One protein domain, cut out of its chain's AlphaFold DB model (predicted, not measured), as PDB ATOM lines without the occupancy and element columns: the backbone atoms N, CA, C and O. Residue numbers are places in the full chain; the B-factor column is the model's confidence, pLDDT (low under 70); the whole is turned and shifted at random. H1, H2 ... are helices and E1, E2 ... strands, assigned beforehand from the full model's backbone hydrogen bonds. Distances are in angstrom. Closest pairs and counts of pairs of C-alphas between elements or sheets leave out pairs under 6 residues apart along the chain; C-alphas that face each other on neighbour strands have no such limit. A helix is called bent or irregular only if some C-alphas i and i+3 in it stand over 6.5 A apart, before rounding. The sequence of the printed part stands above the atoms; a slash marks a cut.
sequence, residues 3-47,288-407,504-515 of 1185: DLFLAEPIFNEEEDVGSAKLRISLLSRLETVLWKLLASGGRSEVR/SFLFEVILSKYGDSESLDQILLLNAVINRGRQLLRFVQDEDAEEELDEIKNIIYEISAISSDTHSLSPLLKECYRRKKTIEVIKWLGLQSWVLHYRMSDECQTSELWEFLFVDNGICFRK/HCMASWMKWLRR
ATOM      1  N   ASP A   3      81.334 186.721 193.024       45.84
ATOM      2  CA  ASP A   3      81.309 185.596 193.971       45.84
ATOM      3  C   ASP A   3      82.719 185.133 194.395       45.84
ATOM      4  O   ASP A   3      82.915 184.642 195.507       45.84
ATOM      5  N   LEU A   4      83.725 185.326 193.529       46.94
ATOM      6  CA  LEU A   4      85.137 185.033 193.805       46.94
ATOM      7  C   LEU A   4      85.777 186.019 194.803       46.94
ATOM      8  O   LEU A   4      86.891 185.772 195.270       46.94
ATOM      9  N   PHE A   5      85.128 187.153 195.088       51.19
ATOM     10  CA  PHE A   5      85.709 188.275 195.838       51.19
ATOM     11  C   PHE A   5      85.217 188.351 197.292       51.19
ATOM     12  O   PHE A   5      85.885 188.970 198.118       51.19
ATOM     13  N   LEU A   6      84.073 187.729 197.613       50.25
ATOM     14  CA  LEU A   6      83.411 187.852 198.923       50.25
ATOM     15  C   LEU A   6      83.346 186.542 199.735       50.25
ATOM     16  O   LEU A   6      83.200 186.599 200.956       50.25
ATOM     17  N   ALA A   7      83.483 185.373 199.102       53.12
ATOM     18  CA  ALA A   7      83.448 184.075 199.781       53.12
ATOM     19  C   ALA A   7      84.859 183.545 200.106       53.12
ATOM     20  O   ALA A   7      85.728 183.499 199.236       53.12
ATOM     21  N   GLU A   8      85.087 183.088 201.344       56.25
ATOM     22  CA  GLU A   8      86.340 182.407 201.708       56.25
ATOM     23  C   GLU A   8      86.412 181.025 201.016       56.25
ATOM     24  O   GLU A   8      85.444 180.261 201.086       56.25
ATOM     25  N   PRO A   9      87.519 180.684 200.322       58.66
ATOM     26  CA  PRO A   9      87.619 179.466 199.520       58.66
ATOM     27  C   PRO A   9      87.438 178.195 200.356       58.66
ATOM     28  O   PRO A   9      88.190 177.938 201.298       58.66
ATOM     29  N   ILE A  10      86.474 177.354 199.969       57.03
ATOM     30  CA  ILE A  10      86.278 176.043 200.595       57.03
ATOM     31  C   ILE A  10      87.347 175.077 200.066       57.03
ATOM     32  O   ILE A  10      87.526 174.902 198.857       57.03
ATOM     33  N   PHE A  11      88.078 174.448 200.988       54.56
ATOM     34  CA  PHE A  11      89.148 173.492 200.699       54.56
ATOM     35  C   PHE A  11      88.621 172.044 200.715       54.56
ATOM     36  O   PHE A  11      89.018 171.250 201.562       54.56
ATOM     37  N   ASN A  12      87.741 171.694 199.771       51.34
ATOM     38  CA  ASN A  12      87.340 170.295 199.549       51.34
ATOM     39  C   ASN A  12      88.536 169.459 199.046       51.34
ATOM     40  O   ASN A  12      89.455 170.012 198.431       51.34
ATOM     41  N   GLU A  13      88.549 168.148 199.305       45.66
ATOM     42  CA  GLU A  13      89.693 167.278 198.960       45.66
ATOM     43  C   GLU A  13      89.717 166.807 197.496       45.66
ATOM     44  O   GLU A  13      90.783 166.438 197.013       45.66
ATOM     45  N   GLU A  14      88.596 166.875 196.771       48.28
ATOM     46  CA  GLU A  14      88.524 166.436 195.370       48.28
ATOM     47  C   GLU A  14      89.406 167.297 194.439       48.28
ATOM     48  O   GLU A  14      89.587 168.508 194.634       48.28
ATOM     49  N   GLU A  15      90.034 166.641 193.458       51.72
ATOM     50  CA  GLU A  15      91.200 167.170 192.745       51.72
ATOM     51  C   GLU A  15      90.876 167.724 191.347       51.72
ATOM     52  O   GLU A  15      90.755 166.970 190.385       51.72
ATOM     53  N   ASP A  16      90.918 169.052 191.195       55.50
ATOM     54  CA  ASP A  16      91.277 169.681 189.917       55.50
ATOM     55  C   ASP A  16      92.626 170.409 190.033       55.50
ATOM     56  O   ASP A  16      92.737 171.584 190.392       55.50
ATOM     57  N   VAL A  17      93.686 169.663 189.723       57.88
ATOM     58  CA  VAL A  17      95.060 170.173 189.586       57.88
ATOM     59  C   VAL A  17      95.327 170.680 188.152       57.88
ATOM     60  O   VAL A  17      96.350 171.320 187.903       57.88
ATOM     61  N   GLY A  18      94.421 170.419 187.203       61.44
ATOM     62  CA  GLY A  18      94.525 170.836 185.803       61.44
ATOM     63  C   GLY A  18      94.251 172.327 185.631       61.44
ATOM     64  O   GLY A  18      95.118 173.054 185.142       61.44
ATOM     65  N   SER A  19      93.101 172.802 186.116       66.75
ATOM     66  CA  SER A  19      92.698 174.217 186.083       66.75
ATOM     67  C   SER A  19      93.739 175.143 186.723       66.75
ATOM     68  O   SER A  19      94.111 176.158 186.132       66.75
ATOM     69  N   ALA A  20      94.317 174.750 187.867       67.69
ATOM     70  CA  ALA A  20      95.405 175.494 188.512       67.69
ATOM     71  C   ALA A  20      96.614 175.697 187.581       67.69
ATOM     72  O   ALA A  20      97.121 176.811 187.446       67.69
ATOM     73  N   LYS A  21      97.070 174.623 186.925       74.12
ATOM     74  CA  LYS A  21      98.233 174.651 186.025       74.12
ATOM     75  C   LYS A  21      97.948 175.441 184.751       74.12
ATOM     76  O   LYS A  21      98.815 176.193 184.317       74.12
ATOM     77  N   LEU A  22      96.745 175.315 184.190       78.81
ATOM     78  CA  LEU A  22      96.305 176.102 183.036       78.81
ATOM     79  C   LEU A  22      96.274 177.598 183.376       78.81
ATOM     80  O   LEU A  22      96.928 178.383 182.696       78.81
ATOM     81  N   ARG A  23      95.625 177.994 184.480       79.56
ATOM     82  CA  ARG A  23      95.566 179.399 184.917       79.56
ATOM     83  C   ARG A  23      96.958 179.972 185.214       79.56
ATOM     84  O   ARG A  23      97.244 181.085 184.788       79.56
ATOM     85  N   ILE A  24      97.861 179.211 185.843       81.56
ATOM     86  CA  ILE A  24      99.262 179.634 186.047       81.56
ATOM     87  C   ILE A  24     100.023 179.766 184.719       81.56
ATOM     88  O   ILE A  24     100.795 180.712 184.561       81.56
ATOM     89  N   SER A  25      99.801 178.868 183.754       86.44
ATOM     90  CA  SER A  25     100.391 178.966 182.412       86.44
ATOM     91  C   SER A  25      99.948 180.250 181.702       86.44
ATOM     92  O   SER A  25     100.785 181.007 181.220       86.44
ATOM     93  N   LEU A  26      98.649 180.568 181.729       84.44
ATOM     94  CA  LEU A  26      98.107 181.789 181.122       84.44
ATOM     95  C   LEU A  26      98.585 183.070 181.814       84.44
ATOM     96  O   LEU A  26      98.948 184.024 181.133       84.44
ATOM     97  N   LEU A  27      98.663 183.085 183.149       85.81
ATOM     98  CA  LEU A  27      99.260 184.201 183.894       85.81
ATOM     99  C   LEU A  27     100.753 184.367 183.562       85.81
ATOM    100  O   LEU A  27     101.236 185.491 183.500       85.81
ATOM    101  N   SER A  28     101.469 183.271 183.290       87.31
ATOM    102  CA  SER A  28     102.873 183.314 182.853       87.31
ATOM    103  C   SER A  28     103.008 183.779 181.394       87.31
ATOM    104  O   SER A  28     103.965 184.472 181.066       87.31
ATOM    105  N   ARG A  29     102.037 183.472 180.517       90.00
ATOM    106  CA  ARG A  29     101.960 184.043 179.159       90.00
ATOM    107  C   ARG A  29     101.726 185.554 179.244       90.00
ATOM    108  O   ARG A  29     102.510 186.314 178.684       90.00
ATOM    109  N   LEU A  30     100.749 185.989 180.047       88.19
ATOM    110  CA  LEU A  30     100.459 187.405 180.308       88.19
ATOM    111  C   LEU A  30     101.682 188.166 180.843       88.19
ATOM    112  O   LEU A  30     101.970 189.260 180.372       88.19
ATOM    113  N   GLU A  31     102.422 187.566 181.781       88.81
ATOM    114  CA  GLU A  31     103.687 188.103 182.291       88.81
ATOM    115  C   GLU A  31     104.677 188.402 181.156       88.81
ATOM    116  O   GLU A  31     105.243 189.492 181.117       88.81
ATOM    117  N   THR A  32     104.854 187.475 180.205       89.25
ATOM    118  CA  THR A  32     105.778 187.687 179.080       89.25
ATOM    119  C   THR A  32     105.317 188.777 178.114       89.25
ATOM    120  O   THR A  32     106.163 189.533 177.646       89.25
ATOM    121  N   VAL A  33     104.013 188.918 177.844       86.94
ATOM    122  CA  VAL A  33     103.497 189.975 176.949       86.94
ATOM    123  C   VAL A  33     103.617 191.351 177.597       86.94
ATOM    124  O   VAL A  33     104.188 192.260 176.998       86.94
ATOM    125  N   LEU A  34     103.188 191.487 178.856       87.00
ATOM    126  CA  LEU A  34     103.375 192.722 179.622       87.00
ATOM    127  C   LEU A  34     104.863 193.083 179.743       87.00
ATOM    128  O   LEU A  34     105.216 194.254 179.652       87.00
ATOM    129  N   TRP A  35     105.756 192.101 179.903       85.00
ATOM    130  CA  TRP A  35     107.193 192.364 179.960       85.00
ATOM    131  C   TRP A  35     107.781 192.837 178.621       85.00
ATOM    132  O   TRP A  35     108.559 193.788 178.645       85.00
ATOM    133  N   LYS A  36     107.392 192.256 177.467       85.69
ATOM    134  CA  LYS A  36     107.786 192.768 176.131       85.69
ATOM    135  C   LYS A  36     107.449 194.260 176.014       85.69
ATOM    136  O   LYS A  36     108.326 195.071 175.739       85.69
ATOM    137  N   LEU A  37     106.190 194.597 176.298       83.38
ATOM    138  CA  LEU A  37     105.596 195.929 176.171       83.38
ATOM    139  C   LEU A  37     106.245 196.962 177.116       83.38
ATOM    140  O   LEU A  37     106.558 198.082 176.716       83.38
ATOM    141  N   LEU A  38     106.552 196.576 178.360       82.75
ATOM    142  CA  LEU A  38     107.300 197.436 179.289       82.75
ATOM    143  C   LEU A  38     108.809 197.532 178.973       82.75
ATOM    144  O   LEU A  38     109.478 198.425 179.498       82.75
ATOM    145  N   ALA A  39     109.355 196.640 178.141       79.88
ATOM    146  CA  ALA A  39     110.759 196.645 177.726       79.88
ATOM    147  C   ALA A  39     111.006 197.353 176.381       79.88
ATOM    148  O   ALA A  39     112.098 197.887 176.192       79.88
ATOM    149  N   SER A  40     110.028 197.377 175.468       74.56
ATOM    150  CA  SER A  40     110.145 197.986 174.134       74.56
ATOM    151  C   SER A  40     110.088 199.518 174.157       74.56
ATOM    152  O   SER A  40     110.865 200.155 173.448       74.56
ATOM    153  N   GLY A  41     109.221 200.105 174.993       67.25
ATOM    154  CA  GLY A  41     109.085 201.564 175.138       67.25
ATOM    155  C   GLY A  41     108.964 202.064 176.583       67.25
ATOM    156  O   GLY A  41     109.600 203.048 176.953       67.25
ATOM    157  N   GLY A  42     108.213 201.367 177.442       75.62
ATOM    158  CA  GLY A  42     107.790 201.898 178.750       75.62
ATOM    159  C   GLY A  42     108.848 201.958 179.861       75.62
ATOM    160  O   GLY A  42     108.531 202.346 180.987       75.62
ATOM    161  N   ARG A  43     110.101 201.552 179.617       81.88
ATOM    162  CA  ARG A  43     111.078 201.268 180.689       81.88
ATOM    163  C   ARG A  43     111.397 202.480 181.577       81.88
ATOM    164  O   ARG A  43     111.562 202.323 182.788       81.88
ATOM    165  N   SER A  44     111.450 203.681 181.003       81.69
ATOM    166  CA  SER A  44     111.610 204.948 181.733       81.69
ATOM    167  C   SER A  44     110.391 205.262 182.608       81.69
ATOM    168  O   SER A  44     110.550 205.597 183.785       81.69
ATOM    169  N   GLU A  45     109.180 205.083 182.080       83.94
ATOM    170  CA  GLU A  45     107.935 205.311 182.816       83.94
ATOM    171  C   GLU A  45     107.780 204.358 183.997       83.94
ATOM    172  O   GLU A  45     107.499 204.804 185.105       83.94
ATOM    173  N   VAL A  46     108.039 203.059 183.823       85.75
ATOM    174  CA  VAL A  46     107.912 202.098 184.931       85.75
ATOM    175  C   VAL A  46     108.933 202.391 186.034       85.75
ATOM    176  O   VAL A  46     108.621 202.235 187.219       85.75
ATOM    177  N   ARG A  47     110.128 202.887 185.681       85.19
ATOM    178  CA  ARG A  47     111.110 203.390 186.655       85.19
ATOM    179  C   ARG A  47     110.603 204.642 187.377       85.19
ATOM    180  O   ARG A  47     110.706 204.698 188.599       85.19
ATOM    181  N   SER A 288     101.461 200.402 199.859       65.50
ATOM    182  CA  SER A 288     102.892 200.520 200.200       65.50
ATOM    183  C   SER A 288     103.402 199.280 200.941       65.50
ATOM    184  O   SER A 288     104.493 198.796 200.654       65.50
ATOM    185  N   PHE A 289     102.584 198.686 201.816       69.31
ATOM    186  CA  PHE A 289     102.978 197.530 202.621       69.31
ATOM    187  C   PHE A 289     103.153 196.251 201.786       69.31
ATOM    188  O   PHE A 289     104.069 195.464 202.031       69.31
ATOM    189  N   LEU A 290     102.322 196.039 200.756       70.19
ATOM    190  CA  LEU A 290     102.525 194.932 199.809       70.19
ATOM    191  C   LEU A 290     103.846 195.090 199.041       70.19
ATOM    192  O   LEU A 290     104.565 194.110 198.843       70.19
ATOM    193  N   PHE A 291     104.193 196.322 198.667       76.56
ATOM    194  CA  PHE A 291     105.456 196.645 198.009       76.56
ATOM    195  C   PHE A 291     106.674 196.499 198.941       76.56
ATOM    196  O   PHE A 291     107.678 195.908 198.551       76.56
ATOM    197  N   GLU A 292     106.567 196.926 200.201       76.25
ATOM    198  CA  GLU A 292     107.583 196.715 201.244       76.25
ATOM    199  C   GLU A 292     107.853 195.219 201.487       76.25
ATOM    200  O   GLU A 292     109.008 194.805 201.611       76.25
ATOM    201  N   VAL A 293     106.807 194.381 201.489       74.12
ATOM    202  CA  VAL A 293     106.951 192.918 201.581       74.12
ATOM    203  C   VAL A 293     107.710 192.353 200.375       74.12
ATOM    204  O   VAL A 293     108.583 191.509 200.585       74.12
ATOM    205  N   ILE A 294     107.445 192.830 199.151       76.62
ATOM    206  CA  ILE A 294     108.190 192.439 197.938       76.62
ATOM    207  C   ILE A 294     109.667 192.835 198.067       76.62
ATOM    208  O   ILE A 294     110.537 191.969 197.977       76.62
ATOM    209  N   LEU A 295     109.958 194.106 198.369       77.50
ATOM    210  CA  LEU A 295     111.331 194.594 198.540       77.50
ATOM    211  C   LEU A 295     112.096 193.815 199.625       77.50
ATOM    212  O   LEU A 295     113.234 193.419 199.407       77.50
ATOM    213  N   SER A 296     111.466 193.492 200.759       73.69
ATOM    214  CA  SER A 296     112.098 192.712 201.842       73.69
ATOM    215  C   SER A 296     112.415 191.247 201.503       73.69
ATOM    216  O   SER A 296     112.925 190.502 202.351       73.69
ATOM    217  N   LYS A 297     112.000 190.778 200.324       71.00
ATOM    218  CA  LYS A 297     112.272 189.428 199.816       71.00
ATOM    219  C   LYS A 297     113.142 189.448 198.560       71.00
ATOM    220  O   LYS A 297     113.631 188.382 198.200       71.00
ATOM    221  N   TYR A 298     113.389 190.626 197.983       70.69
ATOM    222  CA  TYR A 298     114.312 190.823 196.873       70.69
ATOM    223  C   TYR A 298     115.733 190.425 197.277       70.69
ATOM    224  O   TYR A 298     116.374 191.078 198.105       70.69
ATOM    225  N   GLY A 299     116.196 189.305 196.726       60.12
ATOM    226  CA  GLY A 299     117.537 188.775 196.962       60.12
ATOM    227  C   GLY A 299     118.559 189.274 195.942       60.12
ATOM    228  O   GLY A 299     118.228 189.911 194.947       60.12
ATOM    229  N   ASP A 300     119.827 188.903 196.130       54.44
ATOM    230  CA  ASP A 300     120.895 189.225 195.173       54.44
ATOM    231  C   ASP A 300     120.737 188.564 193.784       54.44
ATOM    232  O   ASP A 300     121.493 188.900 192.874       54.44
ATOM    233  N   SER A 301     119.769 187.652 193.622       48.38
ATOM    234  CA  SER A 301     119.556 186.790 192.450       48.38
ATOM    235  C   SER A 301     118.331 187.128 191.584       48.38
ATOM    236  O   SER A 301     118.013 186.362 190.678       48.38
ATOM    237  N   GLU A 302     117.595 188.197 191.882       63.94
ATOM    238  CA  GLU A 302     116.375 188.583 191.156       63.94
ATOM    239  C   GLU A 302     116.634 189.829 190.293       63.94
ATOM    240  O   GLU A 302     117.468 190.664 190.646       63.94
ATOM    241  N   SER A 303     115.973 189.946 189.134       75.25
ATOM    242  CA  SER A 303     116.209 191.074 188.220       75.25
ATOM    243  C   SER A 303     115.349 192.288 188.567       75.25
ATOM    244  O   SER A 303     114.217 192.160 189.044       75.25
ATOM    245  N   LEU A 304     115.869 193.482 188.262       80.19
ATOM    246  CA  LEU A 304     115.157 194.754 188.415       80.19
ATOM    247  C   LEU A 304     113.779 194.725 187.735       80.19
ATOM    248  O   LEU A 304     112.803 195.258 188.262       80.19
ATOM    249  N   ASP A 305     113.699 194.057 186.585       81.25
ATOM    250  CA  ASP A 305     112.496 193.952 185.758       81.25
ATOM    251  C   ASP A 305     111.339 193.258 186.490       81.25
ATOM    252  O   ASP A 305     110.179 193.600 186.269       81.25
ATOM    253  N   GLN A 306     111.642 192.332 187.409       80.81
ATOM    254  CA  GLN A 306     110.624 191.671 188.226       80.81
ATOM    255  C   GLN A 306     110.016 192.641 189.247       80.81
ATOM    256  O   GLN A 306     108.798 192.643 189.412       80.81
ATOM    257  N   ILE A 307     110.813 193.520 189.875       84.00
ATOM    258  CA  ILE A 307     110.279 194.597 190.733       84.00
ATOM    259  C   ILE A 307     109.460 195.585 189.897       84.00
ATOM    260  O   ILE A 307     108.360 195.957 190.305       84.00
ATOM    261  N   LEU A 308     109.985 196.010 188.742       86.00
ATOM    262  CA  LEU A 308     109.327 196.968 187.850       86.00
ATOM    263  C   LEU A 308     107.934 196.464 187.437       86.00
ATOM    264  O   LEU A 308     106.944 197.165 187.659       86.00
ATOM    265  N   LEU A 309     107.840 195.222 186.947       85.50
ATOM    266  CA  LEU A 309     106.572 194.596 186.567       85.50
ATOM    267  C   LEU A 309     105.641 194.390 187.774       85.50
ATOM    268  O   LEU A 309     104.462 194.729 187.693       85.50
ATOM    269  N   LEU A 310     106.145 193.898 188.914       84.56
ATOM    270  CA  LEU A 310     105.337 193.722 190.129       84.56
ATOM    271  C   LEU A 310     104.739 195.046 190.628       84.56
ATOM    272  O   LEU A 310     103.568 195.089 191.003       84.56
ATOM    273  N   ASN A 311     105.511 196.136 190.609       86.81
ATOM    274  CA  ASN A 311     105.027 197.463 190.985       86.81
ATOM    275  C   ASN A 311     103.999 198.013 189.981       86.81
ATOM    276  O   ASN A 311     102.983 198.564 190.409       86.81
ATOM    277  N   ALA A 312     104.238 197.842 188.674       86.44
ATOM    278  CA  ALA A 312     103.290 198.230 187.630       86.44
ATOM    279  C   ALA A 312     101.931 197.536 187.828       86.44
ATOM    280  O   ALA A 312     100.895 198.191 187.903       86.44
ATOM    281  N   VAL A 313     101.957 196.215 188.013       85.88
ATOM    282  CA  VAL A 313     100.776 195.356 188.167       85.88
ATOM    283  C   VAL A 313     100.013 195.623 189.475       85.88
ATOM    284  O   VAL A 313      98.792 195.737 189.447       85.88
ATOM    285  N   ILE A 314     100.703 195.737 190.620       80.31
ATOM    286  CA  ILE A 314     100.061 195.785 191.952       80.31
ATOM    287  C   ILE A 314      99.704 197.215 192.387       80.31
ATOM    288  O   ILE A 314      98.625 197.458 192.930       80.31
ATOM    289  N   ASN A 315     100.599 198.183 192.168       79.44
ATOM    290  CA  ASN A 315     100.429 199.542 192.697       79.44
ATOM    291  C   ASN A 315      99.849 200.511 191.664       79.44
ATOM    292  O   ASN A 315      99.174 201.471 192.047       79.44
ATOM    293  N   ARG A 316     100.118 200.261 190.376       83.56
ATOM    294  CA  ARG A 316      99.943 201.203 189.258       83.56
ATOM    295  C   ARG A 316      99.089 200.617 188.127       83.56
ATOM    296  O   ARG A 316      99.257 200.973 186.964       83.56
ATOM    297  N   GLY A 317      98.164 199.715 188.468       81.50
ATOM    298  CA  GLY A 317      97.380 198.943 187.498       81.50
ATOM    299  C   GLY A 317      96.627 199.793 186.468       81.50
ATOM    300  O   GLY A 317      96.513 199.371 185.320       81.50
ATOM    301  N   ARG A 318      96.204 201.008 186.848       83.00
ATOM    302  CA  ARG A 318      95.553 202.003 185.980       83.00
ATOM    303  C   ARG A 318      96.521 202.716 185.032       83.00
ATOM    304  O   ARG A 318      96.142 203.023 183.906       83.00
ATOM    305  N   GLN A 319      97.758 202.982 185.458       84.31
ATOM    306  CA  GLN A 319      98.812 203.480 184.567       84.31
ATOM    307  C   GLN A 319      99.220 202.387 183.573       84.31
ATOM    308  O   GLN A 319      99.264 202.647 182.376       84.31
ATOM    309  N   LEU A 320      99.392 201.148 184.051       86.06
ATOM    310  CA  LEU A 320      99.646 199.986 183.198       86.06
ATOM    311  C   LEU A 320      98.500 199.737 182.202       86.06
ATOM    312  O   LEU A 320      98.769 199.437 181.047       86.06
ATOM    313  N   LEU A 321      97.238 199.905 182.614       84.56
ATOM    314  CA  LEU A 321      96.085 199.788 181.717       84.56
ATOM    315  C   LEU A 321      96.106 200.855 180.613       84.56
ATOM    316  O   LEU A 321      95.908 200.507 179.458       84.56
ATOM    317  N   ARG A 322      96.398 202.122 180.948       83.88
ATOM    318  CA  ARG A 322      96.566 203.191 179.947       83.88
ATOM    319  C   ARG A 322      97.701 202.888 178.969       83.88
ATOM    320  O   ARG A 322      97.503 203.036 177.775       83.88
ATOM    321  N   PHE A 323      98.850 202.441 179.473       83.00
ATOM    322  CA  PHE A 323     100.030 202.130 178.660       83.00
ATOM    323  C   PHE A 323      99.824 200.892 177.757       83.00
ATOM    324  O   PHE A 323     100.370 200.813 176.667       83.00
ATOM    325  N   VAL A 324      98.975 199.944 178.171       82.75
ATOM    326  CA  VAL A 324      98.508 198.812 177.341       82.75
ATOM    327  C   VAL A 324      97.441 199.234 176.310       82.75
ATOM    328  O   VAL A 324      97.149 198.478 175.391       82.75
ATOM    329  N   GLN A 325      96.853 200.426 176.443       79.00
ATOM    330  CA  GLN A 325      95.824 200.983 175.554       79.00
ATOM    331  C   GLN A 325      96.358 202.093 174.625       79.00
ATOM    332  O   GLN A 325      95.560 202.824 174.038       79.00
ATOM    333  N   ASP A 326      97.680 202.242 174.511       78.50
ATOM    334  CA  ASP A 326      98.318 203.232 173.634       78.50
ATOM    335  C   ASP A 326      98.326 202.783 172.157       78.50
ATOM    336  O   ASP A 326      98.276 201.585 171.868       78.50
ATOM    337  N   GLU A 327      98.383 203.726 171.205       60.94
ATOM    338  CA  GLU A 327      98.277 203.404 169.765       60.94
ATOM    339  C   GLU A 327      99.509 202.641 169.227       60.94
ATOM    340  O   GLU A 327      99.399 201.930 168.231       60.94
ATOM    341  N   ASP A 328     100.658 202.710 169.911       65.12
ATOM    342  CA  ASP A 328     101.895 201.995 169.544       65.12
ATOM    343  C   ASP A 328     101.903 200.495 169.947       65.12
ATOM    344  O   ASP A 328     102.898 199.805 169.719       65.12
ATOM    345  N   ALA A 329     100.824 199.971 170.551       65.38
ATOM    346  CA  ALA A 329     100.790 198.648 171.201       65.38
ATOM    347  C   ALA A 329      99.656 197.703 170.732       65.38
ATOM    348  O   ALA A 329      99.270 196.787 171.467       65.38
ATOM    349  N   GLU A 330      99.093 197.899 169.530       73.06
ATOM    350  CA  GLU A 330      97.915 197.141 169.057       73.06
ATOM    351  C   GLU A 330      98.114 195.604 169.029       73.06
ATOM    352  O   GLU A 330      97.186 194.870 169.385       73.06
ATOM    353  N   GLU A 331      99.304 195.096 168.668       78.06
ATOM    354  CA  GLU A 331      99.573 193.646 168.593       78.06
ATOM    355  C   GLU A 331      99.606 192.982 169.984       78.06
ATOM    356  O   GLU A 331      98.909 191.988 170.223       78.06
ATOM    357  N   GLU A 332     100.364 193.535 170.938       82.00
ATOM    358  CA  GLU A 332     100.385 193.055 172.324       82.00
ATOM    359  C   GLU A 332      99.029 193.207 173.021       82.00
ATOM    360  O   GLU A 332      98.646 192.333 173.804       82.00
ATOM    361  N   LEU A 333      98.282 194.278 172.737       83.31
ATOM    362  CA  LEU A 333      96.945 194.504 173.282       83.31
ATOM    363  C   LEU A 333      95.969 193.391 172.862       83.31
ATOM    364  O   LEU A 333      95.202 192.902 173.697       83.31
ATOM    365  N   ASP A 334      96.011 192.938 171.609       83.25
ATOM    366  CA  ASP A 334      95.193 191.806 171.160       83.25
ATOM    367  C   ASP A 334      95.689 190.459 171.721       83.25
ATOM    368  O   ASP A 334      94.858 189.617 172.083       83.25
ATOM    369  N   GLU A 335      96.999 190.242 171.917       86.38
ATOM    370  CA  GLU A 335      97.485 189.059 172.657       86.38
ATOM    371  C   GLU A 335      96.972 189.074 174.118       86.38
ATOM    372  O   GLU A 335      96.482 188.054 174.618       86.38
ATOM    373  N   ILE A 336      96.983 190.238 174.783       87.12
ATOM    374  CA  ILE A 336      96.465 190.442 176.147       87.12
ATOM    375  C   ILE A 336      94.956 190.172 176.225       87.12
ATOM    376  O   ILE A 336      94.535 189.418 177.107       87.12
ATOM    377  N   LYS A 337      94.139 190.709 175.306       85.50
ATOM    378  CA  LYS A 337      92.686 190.435 175.247       85.50
ATOM    379  C   LYS A 337      92.403 188.936 175.146       85.50
ATOM    380  O   LYS A 337      91.589 188.416 175.910       85.50
ATOM    381  N   ASN A 338      93.107 188.234 174.255       87.25
ATOM    382  CA  ASN A 338      92.956 186.788 174.082       87.25
ATOM    383  C   ASN A 338      93.339 186.014 175.358       87.25
ATOM    384  O   ASN A 338      92.578 185.156 175.804       87.25
ATOM    385  N   ILE A 339      94.452 186.363 176.016       86.12
ATOM    386  CA  ILE A 339      94.852 185.740 177.292       86.12
ATOM    387  C   ILE A 339      93.817 186.003 178.398       86.12
ATOM    388  O   ILE A 339      93.484 185.096 179.164       86.12
ATOM    389  N   ILE A 340      93.282 187.222 178.492       84.94
ATOM    390  CA  ILE A 340      92.264 187.588 179.486       84.94
ATOM    391  C   ILE A 340      90.955 186.828 179.236       84.94
ATOM    392  O   ILE A 340      90.344 186.352 180.198       84.94
ATOM    393  N   TYR A 341      90.559 186.641 177.975       84.19
ATOM    394  CA  TYR A 341      89.421 185.804 177.591       84.19
ATOM    395  C   TYR A 341      89.654 184.322 177.944       84.19
ATOM    396  O   TYR A 341      88.793 183.699 178.565       84.19
ATOM    397  N   GLU A 342      90.840 183.769 177.667       81.75
ATOM    398  CA  GLU A 342      91.206 182.398 178.057       81.75
ATOM    399  C   GLU A 342      91.176 182.196 179.588       81.75
ATOM    400  O   GLU A 342      90.561 181.244 180.067       81.75
ATOM    401  N   ILE A 343      91.756 183.108 180.384       79.62
ATOM    402  CA  ILE A 343      91.722 183.053 181.865       79.62
ATOM    403  C   ILE A 343      90.279 183.112 182.391       79.62
ATOM    404  O   ILE A 343      89.946 182.464 183.396       79.62
ATOM    405  N   SER A 344      89.442 183.892 181.704       73.19
ATOM    406  CA  SER A 344      88.030 184.132 182.000       73.19
ATOM    407  C   SER A 344      87.115 182.960 181.649       73.19
ATOM    408  O   SER A 344      86.090 182.790 182.304       73.19
ATOM    409  N   ALA A 345      87.487 182.139 180.664       74.12
ATOM    410  CA  ALA A 345      86.760 180.931 180.279       74.12
ATOM    411  C   ALA A 345      86.994 179.743 181.240       74.12
ATOM    412  O   ALA A 345      86.287 178.738 181.164       74.12
ATOM    413  N   ILE A 346      87.957 179.839 182.170       69.62
ATOM    414  CA  ILE A 346      88.234 178.796 183.175       69.62
ATOM    415  C   ILE A 346      87.186 178.845 184.310       69.62
ATOM    416  O   ILE A 346      87.432 179.392 185.390       69.62
ATOM    417  N   SER A 347      86.044 178.212 184.014       53.50
ATOM    418  CA  SER A 347      84.894 177.825 184.854       53.50
ATOM    419  C   SER A 347      84.165 178.911 185.663       53.50
ATOM    420  O   SER A 347      84.740 179.609 186.502       53.50
ATOM    421  N   SER A 348      82.840 178.945 185.489       48.72
ATOM    422  CA  SER A 348      81.881 179.612 186.378       48.72
ATOM    423  C   SER A 348      81.492 178.774 187.603       48.72
ATOM    424  O   SER A 348      81.067 179.345 188.606       48.72
ATOM    425  N   ASP A 349      81.636 177.447 187.550       47.53
ATOM    426  CA  ASP A 349      81.187 176.553 188.618       47.53
ATOM    427  C   ASP A 349      82.230 176.388 189.729       47.53
ATOM    428  O   ASP A 349      83.373 176.002 189.490       47.53
ATOM    429  N   THR A 350      81.769 176.691 190.947       43.66
ATOM    430  CA  THR A 350      82.318 176.380 192.282       43.66
ATOM    431  C   THR A 350      83.842 176.520 192.508       43.66
ATOM    432  O   THR A 350      84.669 175.697 192.136       43.66
ATOM    433  N   HIS A 351      84.214 177.540 193.297       52.16
ATOM    434  CA  HIS A 351      85.529 177.688 193.952       52.16
ATOM    435  C   HIS A 351      86.765 177.937 193.049       52.16
ATOM    436  O   HIS A 351      87.874 177.555 193.423       52.16
ATOM    437  N   SER A 352      86.642 178.638 191.912       58.09
ATOM    438  CA  SER A 352      87.724 178.724 190.899       58.09
ATOM    439  C   SER A 352      89.076 179.342 191.343       58.09
ATOM    440  O   SER A 352      90.084 179.147 190.659       58.09
ATOM    441  N   LEU A 353      89.160 180.027 192.494       64.25
ATOM    442  CA  LEU A 353      90.437 180.481 193.087       64.25
ATOM    443  C   LEU A 353      91.074 179.477 194.069       64.25
ATOM    444  O   LEU A 353      92.281 179.559 194.314       64.25
ATOM    445  N   SER A 354      90.325 178.498 194.592       63.69
ATOM    446  CA  SER A 354      90.864 177.456 195.483       63.69
ATOM    447  C   SER A 354      92.031 176.668 194.861       63.69
ATOM    448  O   SER A 354      93.010 176.446 195.575       63.69
ATOM    449  N   PRO A 355      92.018 176.270 193.568       66.06
ATOM    450  CA  PRO A 355      93.142 175.555 192.956       66.06
ATOM    451  C   PRO A 355      94.423 176.403 192.868       66.06
ATOM    452  O   PRO A 355      95.509 175.908 193.176       66.06
ATOM    453  N   LEU A 356      94.300 177.693 192.523       71.44
ATOM    454  CA  LEU A 356      95.428 178.631 192.467       71.44
ATOM    455  C   LEU A 356      96.035 178.841 193.862       71.44
ATOM    456  O   LEU A 356      97.248 178.723 194.032       71.44
ATOM    457  N   LEU A 357      95.197 179.076 194.876       71.62
ATOM    458  CA  LEU A 357      95.639 179.250 196.262       71.62
ATOM    459  C   LEU A 357      96.229 177.955 196.853       71.62
ATOM    460  O   LEU A 357      97.230 178.022 197.566       71.62
ATOM    461  N   LYS A 358      95.690 176.772 196.517       70.00
ATOM    462  CA  LYS A 358      96.279 175.466 196.877       70.00
ATOM    463  C   LYS A 358      97.685 175.286 196.283       70.00
ATOM    464  O   LYS A 358      98.586 174.875 197.008       70.00
ATOM    465  N   GLU A 359      97.910 175.607 195.007       70.38
ATOM    466  CA  GLU A 359      99.253 175.527 194.398       70.38
ATOM    467  C   GLU A 359     100.208 176.584 194.985       70.38
ATOM    468  O   GLU A 359     101.370 176.279 195.266       70.38
ATOM    469  N   CYS A 360      99.709 177.785 195.300       70.94
ATOM    470  CA  CYS A 360     100.467 178.791 196.049       70.94
ATOM    471  C   CYS A 360     100.875 178.299 197.450       70.94
ATOM    472  O   CYS A 360     101.980 178.585 197.896       70.94
ATOM    473  N   TYR A 361     100.040 177.498 198.124       68.31
ATOM    474  CA  TYR A 361     100.402 176.827 199.380       68.31
ATOM    475  C   TYR A 361     101.429 175.695 199.205       68.31
ATOM    476  O   TYR A 361     102.205 175.431 200.127       68.31
ATOM    477  N   ARG A 362     101.464 175.016 198.048       67.19
ATOM    478  CA  ARG A 362     102.468 173.974 197.746       67.19
ATOM    479  C   ARG A 362     103.854 174.570 197.480       67.19
ATOM    480  O   ARG A 362     104.858 173.925 197.789       67.19
ATOM    481  N   ARG A 363     103.936 175.789 196.932       64.75
ATOM    482  CA  ARG A 363     105.206 176.447 196.582       64.75
ATOM    483  C   ARG A 363     105.727 177.356 197.690       64.75
ATOM    484  O   ARG A 363     105.076 178.294 198.123       64.75
ATOM    485  N   LYS A 364     106.980 177.133 198.096       58.47
ATOM    486  CA  LYS A 364     107.644 177.899 199.171       58.47
ATOM    487  C   LYS A 364     108.203 179.268 198.738       58.47
ATOM    488  O   LYS A 364     108.779 179.962 199.569       58.47
ATOM    489  N   LYS A 365     108.081 179.651 197.461       70.06
ATOM    490  CA  LYS A 365     108.596 180.921 196.924       70.06
ATOM    491  C   LYS A 365     107.535 182.022 197.011       70.06
ATOM    492  O   LYS A 365     106.659 182.115 196.156       70.06
ATOM    493  N   THR A 366     107.652 182.888 198.014       71.25
ATOM    494  CA  THR A 366     106.687 183.970 198.272       71.25
ATOM    495  C   THR A 366     106.520 184.937 197.092       71.25
ATOM    496  O   THR A 366     105.406 185.380 196.837       71.25
ATOM    497  N   ILE A 367     107.590 185.243 196.344       75.62
ATOM    498  CA  ILE A 367     107.534 186.199 195.224       75.62
ATOM    499  C   ILE A 367     106.791 185.627 194.005       75.62
ATOM    500  O   ILE A 367     105.960 186.330 193.442       75.62
ATOM    501  N   GLU A 368     106.984 184.347 193.643       77.75
ATOM    502  CA  GLU A 368     106.187 183.697 192.577       77.75
ATOM    503  C   GLU A 368     104.682 183.742 192.899       77.75
ATOM    504  O   GLU A 368     103.864 184.051 192.035       77.75
ATOM    505  N   VAL A 369     104.331 183.518 194.168       78.06
ATOM    506  CA  VAL A 369     102.950 183.567 194.665       78.06
ATOM    507  C   VAL A 369     102.368 184.985 194.623       78.06
ATOM    508  O   VAL A 369     101.262 185.174 194.114       78.06
ATOM    509  N   ILE A 370     103.109 185.993 195.100       79.94
ATOM    510  CA  ILE A 370     102.695 187.405 195.012       79.94
ATOM    511  C   ILE A 370     102.521 187.826 193.546       79.94
ATOM    512  O   ILE A 370     101.564 188.529 193.229       79.94
ATOM    513  N   LYS A 371     103.395 187.360 192.646       83.62
ATOM    514  CA  LYS A 371     103.337 187.656 191.211       83.62
ATOM    515  C   LYS A 371     102.060 187.131 190.562       83.62
ATOM    516  O   LYS A 371     101.371 187.901 189.898       83.62
ATOM    517  N   TRP A 372     101.699 185.865 190.781       84.00
ATOM    518  CA  TRP A 372     100.464 185.314 190.211       84.00
ATOM    519  C   TRP A 372      99.205 185.962 190.782       84.00
ATOM    520  O   TRP A 372      98.287 186.238 190.016       84.00
ATOM    521  N   LEU A 373      99.157 186.258 192.088       82.62
ATOM    522  CA  LEU A 373      98.020 186.984 192.664       82.62
ATOM    523  C   LEU A 373      97.938 188.432 192.158       82.62
ATOM    524  O   LEU A 373      96.845 188.900 191.846       82.62
ATOM    525  N   GLY A 374      99.075 189.115 192.003       84.62
ATOM    526  CA  GLY A 374      99.141 190.450 191.412       84.62
ATOM    527  C   GLY A 374      98.618 190.451 189.977       84.62
ATOM    528  O   GLY A 374      97.661 191.161 189.677       84.62
ATOM    529  N   LEU A 375      99.156 189.592 189.108       87.75
ATOM    530  CA  LEU A 375      98.694 189.453 187.720       87.75
ATOM    531  C   LEU A 375      97.204 189.087 187.661       87.75
ATOM    532  O   LEU A 375      96.449 189.710 186.920       87.75
ATOM    533  N   GLN A 376      96.743 188.157 188.505       85.31
ATOM    534  CA  GLN A 376      95.329 187.792 188.593       85.31
ATOM    535  C   GLN A 376      94.447 188.970 189.045       85.31
ATOM    536  O   GLN A 376      93.335 189.104 188.540       85.31
ATOM    537  N   SER A 377      94.925 189.843 189.941       84.94
ATOM    538  CA  SER A 377      94.211 191.068 190.337       84.94
ATOM    539  C   SER A 377      94.204 192.142 189.241       84.94
ATOM    540  O   SER A 377      93.215 192.867 189.115       84.94
ATOM    541  N   TRP A 378      95.241 192.219 188.401       88.38
ATOM    542  CA  TRP A 378      95.266 193.140 187.262       88.38
ATOM    543  C   TRP A 378      94.380 192.657 186.107       88.38
ATOM    544  O   TRP A 378      93.687 193.470 185.505       88.38
ATOM    545  N   VAL A 379      94.275 191.343 185.876       85.75
ATOM    546  CA  VAL A 379      93.264 190.766 184.965       85.75
ATOM    547  C   VAL A 379      91.848 191.186 185.378       85.75
ATOM    548  O   VAL A 379      91.039 191.529 184.520       85.75
ATOM    549  N   LEU A 380      91.548 191.232 186.684       79.19
ATOM    550  CA  LEU A 380      90.275 191.776 187.175       79.19
ATOM    551  C   LEU A 380      90.158 193.290 186.941       79.19
ATOM    552  O   LEU A 380      89.088 193.754 186.563       79.19
ATOM    553  N   HIS A 381      91.232 194.057 187.149       83.12
ATOM    554  CA  HIS A 381      91.248 195.506 186.915       83.12
ATOM    555  C   HIS A 381      90.960 195.859 185.449       83.12
ATOM    556  O   HIS A 381      90.063 196.659 185.180       83.12
ATOM    557  N   TYR A 382      91.668 195.216 184.513       85.31
ATOM    558  CA  TYR A 382      91.426 195.320 183.074       85.31
ATOM    559  C   TYR A 382      89.965 194.984 182.764       85.31
ATOM    560  O   TYR A 382      89.243 195.796 182.192       85.31
ATOM    561  N   ARG A 383      89.499 193.811 183.214       78.69
ATOM    562  CA  ARG A 383      88.169 193.299 182.876       78.69
ATOM    563  C   ARG A 383      87.027 194.157 183.427       78.69
ATOM    564  O   ARG A 383      86.089 194.436 182.695       78.69
ATOM    565  N   MET A 384      87.120 194.647 184.665       76.19
ATOM    566  CA  MET A 384      86.137 195.597 185.214       76.19
ATOM    567  C   MET A 384      86.140 196.939 184.467       76.19
ATOM    568  O   MET A 384      85.098 197.579 184.368       76.19
ATOM    569  N   SER A 385      87.289 197.370 183.941       81.62
ATOM    570  CA  SER A 385      87.391 198.616 183.169       81.62
ATOM    571  C   SER A 385      86.819 198.473 181.752       81.62
ATOM    572  O   SER A 385      86.252 199.426 181.225       81.62
ATOM    573  N   ASP A 386      86.929 197.281 181.162       80.19
ATOM    574  CA  ASP A 386      86.395 196.940 179.839       80.19
ATOM    575  C   ASP A 386      84.882 196.640 179.874       80.19
ATOM    576  O   ASP A 386      84.121 197.183 179.077       80.19
ATOM    577  N   GLU A 387      84.417 195.842 180.845       74.69
ATOM    578  CA  GLU A 387      83.007 195.437 180.971       74.69
ATOM    579  C   GLU A 387      82.102 196.532 181.570       74.69
ATOM    580  O   GLU A 387      80.899 196.525 181.317       74.69
ATOM    581  N   CYS A 388      82.638 197.479 182.356       70.50
ATOM    582  CA  CYS A 388      81.841 198.477 183.095       70.50
ATOM    583  C   CYS A 388      82.197 199.933 182.738       70.50
ATOM    584  O   CYS A 388      82.421 200.782 183.604       70.50
ATOM    585  N   GLN A 389      82.201 200.244 181.441       69.62
ATOM    586  CA  GLN A 389      82.513 201.582 180.909       69.62
ATOM    587  C   GLN A 389      81.456 202.659 181.236       69.62
ATOM    588  O   GLN A 389      81.737 203.852 181.132       69.62
ATOM    589  N   THR A 390      80.231 202.274 181.623       72.50
ATOM    590  CA  THR A 390      79.124 203.210 181.903       72.50
ATOM    591  C   THR A 390      78.593 203.080 183.330       72.50
ATOM    592  O   THR A 390      78.712 202.037 183.974       72.50
ATOM    593  N   SER A 391      77.942 204.144 183.816       69.44
ATOM    594  CA  SER A 391      77.267 204.148 185.123       69.44
ATOM    595  C   SER A 391      76.209 203.042 185.237       69.44
ATOM    596  O   SER A 391      76.020 202.468 186.299       69.44
ATOM    597  N   GLU A 392      75.516 202.737 184.141       72.31
ATOM    598  CA  GLU A 392      74.403 201.782 184.117       72.31
ATOM    599  C   GLU A 392      74.892 200.329 184.234       72.31
ATOM    600  O   GLU A 392      74.229 199.510 184.866       72.31
ATOM    601  N   LEU A 393      76.083 200.022 183.704       77.25
ATOM    602  CA  LEU A 393      76.702 198.695 183.808       77.25
ATOM    603  C   LEU A 393      77.201 198.411 185.233       77.25
ATOM    604  O   LEU A 393      76.977 197.316 185.745       77.25
ATOM    605  N   TRP A 394      77.775 199.411 185.912       75.62
ATOM    606  CA  TRP A 394      78.100 199.320 187.343       75.62
ATOM    607  C   TRP A 394      76.864 199.094 188.211       75.62
ATOM    608  O   TRP A 394      76.878 198.251 189.102       75.62
ATOM    609  N   GLU A 395      75.780 199.818 187.941       74.81
ATOM    610  CA  GLU A 395      74.529 199.671 188.687       74.81
ATOM    611  C   GLU A 395      73.877 198.303 188.467       74.81
ATOM    612  O   GLU A 395      73.424 197.693 189.433       74.81
ATOM    613  N   PHE A 396      73.887 197.788 187.233       76.50
ATOM    614  CA  PHE A 396      73.455 196.422 186.934       76.50
ATOM    615  C   PHE A 396      74.290 195.391 187.708       76.50
ATOM    616  O   PHE A 396      73.731 194.561 188.421       76.50
ATOM    617  N   LEU A 397      75.620 195.502 187.638       74.56
ATOM    618  CA  LEU A 397      76.578 194.655 188.355       74.56
ATOM    619  C   LEU A 397      76.346 194.676 189.874       74.56
ATOM    620  O   LEU A 397      76.397 193.625 190.517       74.56
ATOM    621  N   PHE A 398      76.050 195.841 190.458       75.00
ATOM    622  CA  PHE A 398      75.710 195.946 191.876       75.00
ATOM    623  C   PHE A 398      74.383 195.247 192.209       75.00
ATOM    624  O   PHE A 398      74.347 194.486 193.173       75.00
ATOM    625  N   VAL A 399      73.314 195.471 191.431       74.50
ATOM    626  CA  VAL A 399      71.993 194.851 191.669       74.50
ATOM    627  C   VAL A 399      72.065 193.328 191.553       74.50
ATOM    628  O   VAL A 399      71.591 192.633 192.449       74.50
ATOM    629  N   ASP A 400      72.698 192.824 190.493       70.81
ATOM    630  CA  ASP A 400      72.911 191.394 190.223       70.81
ATOM    631  C   ASP A 400      73.629 190.685 191.389       70.81
ATOM    632  O   ASP A 400      73.283 189.567 191.762       70.81
ATOM    633  N   ASN A 401      74.556 191.387 192.046       63.62
ATOM    634  CA  ASN A 401      75.344 190.874 193.171       63.62
ATOM    635  C   ASN A 401      74.809 191.325 194.551       63.62
ATOM    636  O   ASN A 401      75.498 191.188 195.563       63.62
ATOM    637  N   GLY A 402      73.588 191.876 194.619       61.97
ATOM    638  CA  GLY A 402      72.915 192.279 195.864       61.97
ATOM    639  C   GLY A 402      73.533 193.479 196.605       61.97
ATOM    640  O   GLY A 402      73.187 193.745 197.759       61.97
ATOM    641  N   ILE A 403      74.445 194.217 195.969       67.81
ATOM    642  CA  ILE A 403      75.181 195.338 196.563       67.81
ATOM    643  C   ILE A 403      74.285 196.583 196.595       67.81
ATOM    644  O   ILE A 403      73.957 197.176 195.569       67.81
ATOM    645  N   CYS A 404      73.916 197.027 197.797       61.03
ATOM    646  CA  CYS A 404      73.106 198.232 197.980       61.03
ATOM    647  C   CYS A 404      73.932 199.518 197.796       61.03
ATOM    648  O   CYS A 404      74.860 199.793 198.566       61.03
ATOM    649  N   PHE A 405      73.526 200.353 196.837       64.12
ATOM    650  CA  PHE A 405      74.104 201.671 196.558       64.12
ATOM    651  C   PHE A 405      73.044 202.784 196.592       64.12
ATOM    652  O   PHE A 405      71.842 202.519 196.597       64.12
ATOM    653  N   ARG A 406      73.488 204.046 196.611       65.88
ATOM    654  CA  ARG A 406      72.649 205.242 196.382       65.88
ATOM    655  C   ARG A 406      73.348 206.209 195.440       65.88
ATOM    656  O   ARG A 406      74.581 206.247 195.430       65.88
ATOM    657  N   LYS A 407      72.592 207.009 194.686       63.78
ATOM    658  CA  LYS A 407      73.164 207.967 193.729       63.78
ATOM    659  C   LYS A 407      73.368 209.325 194.398       63.78
ATOM    660  O   LYS A 407      72.458 209.846 195.037       63.78
ATOM    661  N   HIS A 504      91.657 195.570 196.851       76.81
ATOM    662  CA  HIS A 504      90.946 194.880 197.933       76.81
ATOM    663  C   HIS A 504      90.965 193.347 197.775       76.81
ATOM    664  O   HIS A 504      91.174 192.626 198.758       76.81
ATOM    665  N   CYS A 505      90.813 192.834 196.548       76.25
ATOM    666  CA  CYS A 505      90.932 191.403 196.255       76.25
ATOM    667  C   CYS A 505      92.348 190.891 196.548       76.25
ATOM    668  O   CYS A 505      92.504 189.941 197.314       76.25
ATOM    669  N   MET A 506      93.382 191.572 196.041       79.31
ATOM    670  CA  MET A 506      94.787 191.233 196.302       79.31
ATOM    671  C   MET A 506      95.104 191.209 197.808       79.31
ATOM    672  O   MET A 506      95.672 190.240 198.319       79.31
ATOM    673  N   ALA A 507      94.663 192.228 198.554       76.06
ATOM    674  CA  ALA A 507      94.804 192.282 200.008       76.06
ATOM    675  C   ALA A 507      94.080 191.123 200.721       76.06
ATOM    676  O   ALA A 507      94.590 190.582 201.706       76.06
ATOM    677  N   SER A 508      92.907 190.716 200.232       75.62
ATOM    678  CA  SER A 508      92.107 189.622 200.801       75.62
ATOM    679  C   SER A 508      92.716 188.244 200.526       75.62
ATOM    680  O   SER A 508      92.839 187.434 201.444       75.62
ATOM    681  N   TRP A 509      93.212 188.000 199.312       78.94
ATOM    682  CA  TRP A 509      93.918 186.763 198.959       78.94
ATOM    683  C   TRP A 509      95.235 186.616 199.740       78.94
ATOM    684  O   TRP A 509      95.546 185.535 200.243       78.94
ATOM    685  N   MET A 510      95.964 187.717 199.950       75.94
ATOM    686  CA  MET A 510      97.163 187.748 200.798       75.94
ATOM    687  C   MET A 510      96.851 187.517 202.289       75.94
ATOM    688  O   MET A 510      97.625 186.848 202.981       75.94
ATOM    689  N   LYS A 511      95.692 187.979 202.791       75.50
ATOM    690  CA  LYS A 511      95.179 187.605 204.125       75.50
ATOM    691  C   LYS A 511      94.865 186.106 204.205       75.50
ATOM    692  O   LYS A 511      95.221 185.476 205.203       75.50
ATOM    693  N   TRP A 512      94.247 185.519 203.176       75.38
ATOM    694  CA  TRP A 512      93.943 184.082 203.133       75.38
ATOM    695  C   TRP A 512      95.203 183.210 203.098       75.38
ATOM    696  O   TRP A 512      95.251 182.228 203.830       75.38
ATOM    697  N   LEU A 513      96.253 183.582 202.354       70.88
ATOM    698  CA  LEU A 513      97.526 182.837 202.317       70.88
ATOM    699  C   LEU A 513      98.283 182.793 203.658       70.88
ATOM    700  O   LEU A 513      99.089 181.889 203.879       70.88
ATOM    701  N   ARG A 514      98.041 183.741 204.578       65.94
ATOM    702  CA  ARG A 514      98.580 183.658 205.950       65.94
ATOM    703  C   ARG A 514      97.791 182.680 206.839       65.94
ATOM    704  O   ARG A 514      98.338 182.194 207.830       65.94
ATOM    705  N   ARG A 515      96.533 182.357 206.509       66.69
ATOM    706  CA  ARG A 515      95.684 181.415 207.263       66.69
ATOM    707  C   ARG A 515      96.005 179.961 206.895       66.69
ATOM    708  O   ARG A 515      95.220 179.313 206.208       66.69
TER     709      ARG A 515
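AT A GLANCE: This is residues 3 to 47, 288 to 407 and 504 to 515 of the 1185 residues of the protein "uncharacterized protein LOC111498825" of Cucurbita maxima (UniProt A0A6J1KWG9). A long helix, H9, runs through the middle of a helical cluster, and the antiparallel pair H2 and H7 lies side by side across it, with H2 packing on H9. H5 and H6 pack on H9 too, H4 folds back along H5 as a hairpin, H11 packs on the face of H9 turned away from H2, and H8 crosses H2 near its first residues. H10 and the short strand E1 lie farthest out, past the last residues of H9. The 177 printed residues hold eleven named helices and one named strand, in the order H1 to H10, E1, H11; the class is mostly helix, with packing part aligned, part crossed. The whole is compact, with a radius of gyration of the C-alphas of 16.9 A and spans of 43 by 40 by 30 A.

IN THESE COORDINATES: The longest helix, H2, covers residues 17 to 40, 35.2 A from C-alpha 17 at (95.060, 170.173, 189.586) to C-alpha 40 at (110.145, 197.986, 174.134). H9 covers residues 366 to 387, 31.5 A, and H7 residues 327 to 345, 27.4 A. H7 is irregular, with C-alphas 328 and 331 8.7 A apart, and has a kink of 38 degrees near residue 334. H5 is residues 304 to 315, 16.1 A; H11 is residues 504 to 514, 15.8 A, ending at C-alpha 514 at (98.580, 183.658, 205.950); H10 is residues 391 to 400, 14.4 A. The shorter helices are H1, residues 3 to 6, H3, 43 to 47, H4, 288 to 295, H6, 317 to 324, and H8, 354 to 362. E1, residues 405 to 407, pairs with no named strand.

HOW THE PARTS SIT: H2 touches H7 at a shallow tilt of 8 degrees, opposite ways, with the C-alphas of Arg 23 and Ile 343 closest at 6.1 A. With residues 24 to 31 alone H2 touches H9, about perpendicular at 79 degrees; the C-alphas of Leu 27 and Leu 375 are closest, 6.5 A. With residues 17 to 24 alone H2 touches H8, about perpendicular at 80 degrees, closest at the C-alphas of Ala 20 and Pro 355, 5.0 A. H5, the hub, touches H2, H3, H4, H6 and H9, though it meets H6 only at the corner, and H2 and H6 each only just, with 3 pairs of C-alphas within 8 A. H5 and H9 touch at a steep tilt of 46 degrees, the same way, closest at the C-alphas of Ile 314 and Gly 374, 5.4 A. H4 and H5 form a helical hairpin at a shallow tilt of 20 degrees, the C-alphas of Phe 291 and Asn 311 closest at 7.1 A. H9 touches H11 at a shallow tilt of 25 degrees, opposite ways; the C-alphas of Ser 377 and Met 506 are closest, 6.0 A. H1 and H10 touch no helix. Every O i to N i+4 pair is within hydrogen-bond range in H3, H4, H5, H6, H8, H9 and H10; in H2 it is 19 of 20, in H7 13 of 15, in H11 6 of 7, and H1 is too short for such a pair.

THE WHOLE: The two C-alphas farthest apart are those of Asp 300 and Lys 407, 51.3 A. Residues 48 to 287 are not printed, with 16.1 A between C-alphas 47 and 288, nor are residues 408 to 503, with 22.5 A between C-alphas 407 and 504. Of the links that are printed whole, none is long. The mean pLDDT of the printed part is 73.8, and 53 residues are under 70, among them residues 3 to 20, 346 to 355 and 401 to 407.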